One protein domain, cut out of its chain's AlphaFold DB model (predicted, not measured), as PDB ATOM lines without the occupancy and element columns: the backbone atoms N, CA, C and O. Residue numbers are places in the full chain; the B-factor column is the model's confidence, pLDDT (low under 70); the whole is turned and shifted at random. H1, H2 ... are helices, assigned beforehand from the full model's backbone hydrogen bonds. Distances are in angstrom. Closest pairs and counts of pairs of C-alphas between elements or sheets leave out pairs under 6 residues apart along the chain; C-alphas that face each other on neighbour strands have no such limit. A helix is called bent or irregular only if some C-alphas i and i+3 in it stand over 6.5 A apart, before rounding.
ATOM      1  N   TYR A 376      43.755  94.615  76.293       75.50
ATOM      2  CA  TYR A 376      44.068  95.807  77.089       75.50
ATOM      3  C   TYR A 376      45.330  95.644  77.949       75.50
ATOM      4  O   TYR A 376      46.075  96.608  78.126       75.50
ATOM      5  N   ASP A 377      45.610  94.431  78.422       78.62
ATOM      6  CA  ASP A 377      46.735  94.085  79.281       78.62
ATOM      7  C   ASP A 377      47.732  93.197  78.527       78.62
ATOM      8  O   ASP A 377      47.385  92.139  78.002       78.62
ATOM      9  N   ARG A 378      49.013  93.589  78.525       72.31
ATOM     10  CA  ARG A 378      50.088  92.873  77.805       72.31
ATOM     11  C   ARG A 378      50.245  91.405  78.232       72.31
ATOM     12  O   ARG A 378      50.680  90.585  77.432       72.31
ATOM     13  N   ASP A 379      49.880  91.097  79.473       75.62
ATOM     14  CA  ASP A 379      49.892  89.752  80.059       75.62
ATOM     15  C   ASP A 379      48.474  89.293  80.474       75.62
ATOM     16  O   ASP A 379      48.333  88.379  81.289       75.62
ATOM     17  N   GLY A 380      47.425  89.930  79.939       79.81
ATOM     18  CA  GLY A 380      46.023  89.560  80.146       79.81
ATOM     19  C   GLY A 380      45.603  88.337  79.328       79.81
ATOM     20  O   GLY A 380      46.391  87.776  78.557       79.81
ATOM     21  N   GLY A 381      44.365  87.896  79.508       84.19
ATOM     22  CA  GLY A 381      43.800  86.741  78.823       84.19
ATOM     23  C   GLY A 381      44.095  85.425  79.529       84.19
ATOM     24  O   GLY A 381      45.244  85.118  79.878       84.19
ATOM     25  N   ASP A 382      43.072  84.595  79.664       85.00
ATOM     26  CA  ASP A 382      43.235  83.174  79.909       85.00
ATOM     27  C   ASP A 382      43.865  82.463  78.693       85.00
ATOM     28  O   ASP A 382      44.241  83.059  77.675       85.00
ATOM     29  N   LYS A 383      44.080  81.154  78.826       82.62
ATOM     30  CA  LYS A 383      44.761  80.376  77.789       82.62
ATOM     31  C   LYS A 383      43.976  80.375  76.472       82.62
ATOM     32  O   LYS A 383      44.590  80.467  75.412       82.62
ATOM     33  N   ASP A 384      42.655  80.302  76.546       80.69
ATOM     34  CA  ASP A 384      41.802  80.145  75.373       80.69
ATOM     35  C   ASP A 384      41.683  81.476  74.610       80.69
ATOM     36  O   ASP A 384      41.805  81.498  73.380       80.69
ATOM     37  N   ALA A 385      41.602  82.606  75.323       81.12
ATOM     38  CA  ALA A 385      41.705  83.939  74.739       81.12
ATOM     39  C   ALA A 385      43.041  84.123  73.998       81.12
ATOM     40  O   ALA A 385      43.055  84.561  72.841       81.12
ATOM     41  N   ARG A 386      44.163  83.718  74.610       83.56
ATOM     42  CA  ARG A 386      45.506  83.791  73.998       83.56
ATOM     43  C   ARG A 386      45.644  82.927  72.758       83.56
ATOM     44  O   ARG A 386      46.106  83.420  71.726       83.56
ATOM     45  N   ASP A 387      45.198  81.680  72.835       84.62
ATOM     46  CA  ASP A 387      45.251  80.748  71.712       84.62
ATOM     47  C   ASP A 387      44.375  81.262  70.545       84.62
ATOM     48  O   ASP A 387      44.780  81.187  69.382       84.62
ATOM     49  N   SER A 388      43.224  81.889  70.832       79.56
ATOM     50  CA  SER A 388      42.347  82.478  69.807       79.56
ATOM     51  C   SER A 388      42.985  83.663  69.064       79.56
ATOM     52  O   SER A 388      42.907  83.747  67.831       79.56
ATOM     53  N   VAL A 389      43.666  84.562  69.786       81.69
ATOM     54  CA  VAL A 389      44.362  85.719  69.205       81.69
ATOM     55  C   VAL A 389      45.559  85.257  68.380       81.69
ATOM     56  O   VAL A 389      45.759  85.740  67.263       81.69
ATOM     57  N   GLN A 390      46.306  84.268  68.876       82.81
ATOM     58  CA  GLN A 390      47.436  83.692  68.157       82.81
ATOM     59  C   GLN A 390      47.001  83.023  66.845       82.81
ATOM     60  O   GLN A 390      47.590  83.295  65.797       82.81
ATOM     61  N   MET A 391      45.947  82.200  66.863       83.12
ATOM     62  CA  MET A 391      45.424  81.578  65.640       83.12
ATOM     63  C   MET A 391      44.979  82.624  64.613       83.12
ATOM     64  O   MET A 391      45.254  82.480  63.419       83.12
ATOM     65  N   ARG A 392      44.334  83.705  65.065       79.50
ATOM     66  CA  ARG A 392      43.908  84.810  64.198       79.50
ATOM     67  C   ARG A 392      45.105  85.519  63.557       79.50
ATOM     68  O   ARG A 392      45.045  85.851  62.373       79.50
ATOM     69  N   LEU A 393      46.188  85.726  64.306       76.81
ATOM     70  CA  LEU A 393      47.422  86.338  63.806       76.81
ATOM     71  C   LEU A 393      48.118  85.443  62.767       76.81
ATOM     72  O   LEU A 393      48.440  85.897  61.671       76.81
ATOM     73  N   GLU A 394      48.243  84.144  63.042       78.75
ATOM     74  CA  GLU A 394      48.789  83.174  62.082       78.75
ATOM     75  C   GLU A 394      47.958  83.076  60.794       78.75
ATOM     76  O   GLU A 394      48.506  82.920  59.698       78.75
ATOM     77  N   GLN A 395      46.633  83.183  60.903       75.50
ATOM     78  CA  GLN A 395      45.747  83.183  59.744       75.50
ATOM     79  C   GLN A 395      45.940  84.443  58.893       75.50
ATOM     80  O   GLN A 395      46.094  84.335  57.679       75.50
ATOM     81  N   ARG A 396      46.057  85.623  59.519       73.31
ATOM     82  CA  ARG A 396      46.379  86.880  58.820       73.31
ATOM     83  C   ARG A 396      47.748  86.837  58.139       73.31
ATOM     84  O   ARG A 396      47.875  87.336  57.022       73.31
ATOM     85  N   LEU A 397      48.747  86.207  58.759       70.38
ATOM     86  CA  LEU A 397      50.062  85.968  58.151       70.38
ATOM     87  C   LEU A 397      49.964  85.067  56.914       70.38
ATOM     88  O   LEU A 397      50.544  85.390  55.876       70.38
ATOM     89  N   ARG A 398      49.205  83.963  56.985       72.19
ATOM     90  CA  ARG A 398      48.960  83.094  55.815       72.19
ATOM     91  C   ARG A 398      48.207  83.809  54.700       72.19
ATOM     92  O   ARG A 398      48.526  83.596  53.532       72.19
ATOM     93  N   ASP A 399      47.249  84.651  55.061       71.00
ATOM     94  CA  ASP A 399      46.441  85.423  54.117       71.00
ATOM     95  C   ASP A 399      47.196  86.646  53.553       71.00
ATOM     96  O   ASP A 399      46.694  87.335  52.662       71.00
ATOM     97  N   GLY A 400      48.425  86.899  54.029       61.72
ATOM     98  CA  GLY A 400      49.299  87.979  53.564       61.72
ATOM     99  C   GLY A 400      48.854  89.373  54.012       61.72
ATOM    100  O   GLY A 400      49.138  90.353  53.325       61.72
ATOM    101  N   LEU A 401      48.115  89.458  55.122       59.41
ATOM    102  CA  LEU A 401      47.619  90.704  55.708       59.41
ATOM    103  C   LEU A 401      48.611  91.329  56.710       59.41
ATOM    104  O   LEU A 401      48.443  92.491  57.070       59.41
ATOM    105  N   GLU A 402      49.648  90.591  57.117       56.44
ATOM    106  CA  GLU A 402      50.776  91.104  57.909       56.44
ATOM    107  C   GLU A 402      52.043  91.321  57.065       56.44
ATOM    108  O   GLU A 402      52.304  90.610  56.089       56.44
ATOM    109  N   ASP A 403      52.814  92.344  57.444       50.38
ATOM    110  CA  ASP A 403      53.929  92.897  56.677       50.38
ATOM    111  C   ASP A 403      55.096  91.903  56.526       50.38
ATOM    112  O   ASP A 403      55.783  91.543  57.482       50.38
ATOM    113  N   GLY A 404      55.407  91.523  55.284       54.38
ATOM    114  CA  GLY A 404      56.744  91.027  54.948       54.38
ATOM    115  C   GLY A 404      57.774  92.159  55.050       54.38
ATOM    116  O   GLY A 404      57.434  93.334  54.916       54.38
ATOM    117  N   THR A 405      59.060  91.832  55.209       53.09
ATOM    118  CA  THR A 405      60.172  92.801  55.370       53.09
ATOM    119  C   THR A 405      60.263  93.887  54.285       53.09
ATOM    120  O   THR A 405      60.928  94.899  54.499       53.09
ATOM    121  N   PHE A 406      59.591  93.720  53.138       54.91
ATOM    122  CA  PHE A 406      59.526  94.711  52.058       54.91
ATOM    123  C   PHE A 406      58.314  95.674  52.134       54.91
ATOM    124  O   PHE A 406      58.341  96.717  51.478       54.91
ATOM    125  N   GLU A 407      57.278  95.393  52.938       60.34
ATOM    126  CA  GLU A 407      55.971  96.085  52.879       60.34
ATOM    127  C   GLU A 407      55.546  96.847  54.136       60.34
ATOM    128  O   GLU A 407      54.409  97.310  54.180       60.34
ATOM    129  N   HIS A 408      56.460  97.107  55.074       56.31
ATOM    130  CA  HIS A 408      56.209  97.827  56.339       56.31
ATOM    131  C   HIS A 408      55.409  99.151  56.199       56.31
ATOM    132  O   HIS A 408      54.868  99.699  57.161       56.31
ATOM    133  N   HIS A 409      55.341  99.738  55.000       54.72
ATOM    134  CA  HIS A 409      54.654 101.008  54.753       54.72
ATOM    135  C   HIS A 409      53.539 100.941  53.699       54.72
ATOM    136  O   HIS A 409      52.922 101.971  53.415       54.72
ATOM    137  N   THR A 410      53.268  99.777  53.098       56.88
ATOM    138  CA  THR A 410      52.310  99.659  51.986       56.88
ATOM    139  C   THR A 410      51.333  98.494  52.102       56.88
ATOM    140  O   THR A 410      50.906  98.023  51.057       56.88
ATOM    141  N   LYS A 411      50.938  98.060  53.311       62.12
ATOM    142  CA  LYS A 411      49.757  97.203  53.601       62.12
ATOM    143  C   LYS A 411      49.344  96.251  52.447       62.12
ATOM    144  O   LYS A 411      48.218  96.339  51.952       62.12
ATOM    145  N   GLY A 412      50.268  95.447  51.909       62.56
ATOM    146  CA  GLY A 412      50.031  94.483  50.815       62.56
ATOM    147  C   GLY A 412      49.620  95.020  49.425       62.56
ATOM    148  O   GLY A 412      49.463  94.243  48.477       62.56
ATOM    149  N   ILE A 413      49.419  96.333  49.240       71.25
ATOM    150  CA  ILE A 413      48.985  96.910  47.950       71.25
ATOM    151  C   ILE A 413      50.130  96.863  46.933       71.25
ATOM    152  O   ILE A 413      49.899  96.591  45.751       71.25
ATOM    153  N   GLY A 414      51.357  97.130  47.388       70.31
ATOM    154  CA  GLY A 414      52.555  97.144  46.551       70.31
ATOM    155  C   GLY A 414      52.780  95.794  45.878       70.31
ATOM    156  O   GLY A 414      52.833  95.720  44.647       70.31
ATOM    157  N   ARG A 415      52.799  94.725  46.674       73.38
ATOM    158  CA  ARG A 415      52.915  93.335  46.231       73.38
ATOM    159  C   ARG A 415      51.837  92.950  45.237       73.38
ATOM    160  O   ARG A 415      52.153  92.507  44.138       73.38
ATOM    161  N   LYS A 416      50.566  93.204  45.556       74.44
ATOM    162  CA  LYS A 416      49.437  92.828  44.686       74.44
ATOM    163  C   LYS A 416      49.474  93.539  43.329       74.44
ATOM    164  O   LYS A 416      49.023  92.992  42.321       74.44
ATOM    165  N   VAL A 417      49.994  94.768  43.281       77.62
ATOM    166  CA  VAL A 417      50.202  95.508  42.028       77.62
ATOM    167  C   VAL A 417      51.410  94.975  41.258       77.62
ATOM    168  O   VAL A 417      51.318  94.841  40.036       77.62
ATOM    169  N   MET A 418      52.510  94.647  41.937       72.81
ATOM    170  CA  MET A 418      53.704  94.087  41.300       72.81
ATOM    171  C   MET A 418      53.452  92.678  40.744       72.81
ATOM    172  O   MET A 418      53.807  92.417  39.596       72.81
ATOM    173  N   GLU A 419      52.764  91.803  41.481       77.00
ATOM    174  CA  GLU A 419      52.396  90.449  41.033       77.00
ATOM    175  C   GLU A 419      51.525  90.486  39.769       77.00
ATOM    176  O   GLU A 419      51.767  89.759  38.806       77.00
ATOM    177  N   ARG A 420      50.569  91.425  39.695       80.00
ATOM    178  CA  ARG A 420      49.778  91.668  38.472       80.00
ATOM    179  C   ARG A 420      50.625  92.103  37.275       80.00
ATOM    180  O   ARG A 420      50.205  91.908  36.139       80.00
ATOM    181  N   GLN A 421      51.785  92.708  37.518       75.00
ATOM    182  CA  GLN A 421      52.738  93.129  36.487       75.00
ATOM    183  C   GLN A 421      53.832  92.078  36.226       75.00
ATOM    184  O   GLN A 421      54.805  92.363  35.524       75.00
ATOM    185  N   GLY A 422      53.651  90.853  36.735       74.00
ATOM    186  CA  GLY A 422      54.532  89.713  36.482       74.00
ATOM    187  C   GLY A 422      55.718  89.608  37.439       74.00
ATOM    188  O   GLY A 422      56.690  88.941  37.106       74.00
TER     189      GLY A 422
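AT A GLANCE: This is residues 376 to 422 of the 527 residues of the protein "G-patch domain containing 3" of Sarcophilus harrisii (UniProt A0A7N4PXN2). One long helix, H1, and a short one, H2, follow each other along an extended rod, with a looping stretch, residues 399 to 412, between them. The two helices do not pack on each other, and a tail of residues 376 to 382 leads in from the side to the beginning of H1. The printed part has 47 residues, with two named helices in the order H1, H2 and no named strand; its class is all helix, with 24 residues in the helices. The whole is extended, with a radius of gyration of the C-alphas of 14.8 A and spans of 46 by 17 by 13 A.

HOW THE PARTS SIT: Begin at H1, residues 383 to 398, and go on to H2, residues 413 to 420: the two are apart, with no C-alpha of the one within 8 A of the other. A long link of 14 residues joins them. Residues 382 to 388, of which 383 to 388 belong to H1, stand free, and so do residues 416 to 422, of which 416 to 420 belong to H2. In H1 and H2, every backbone O i to N i+4 pair is within hydrogen-bond range.

IN THESE COORDINATES: Find C-alpha 383 at (44.761, 80.376, 77.789); from there H1 runs 22.5 A to C-alpha 398 at (48.960, 83.094, 55.815). Look next for C-alpha 413 at (48.985, 96.910, 47.950), where H2 begins; it runs 10.9 A to C-alpha 420. Neither helix is bent.

THE WHOLE: The two C-alphas farthest apart, those of Asp 382 and Gln 421, are 45.6 A apart. The printed part has no cut. Mean pLDDT of the printed part is 71.9; look at residues 400 to 412 for the values under 70, where the model's confidence is low.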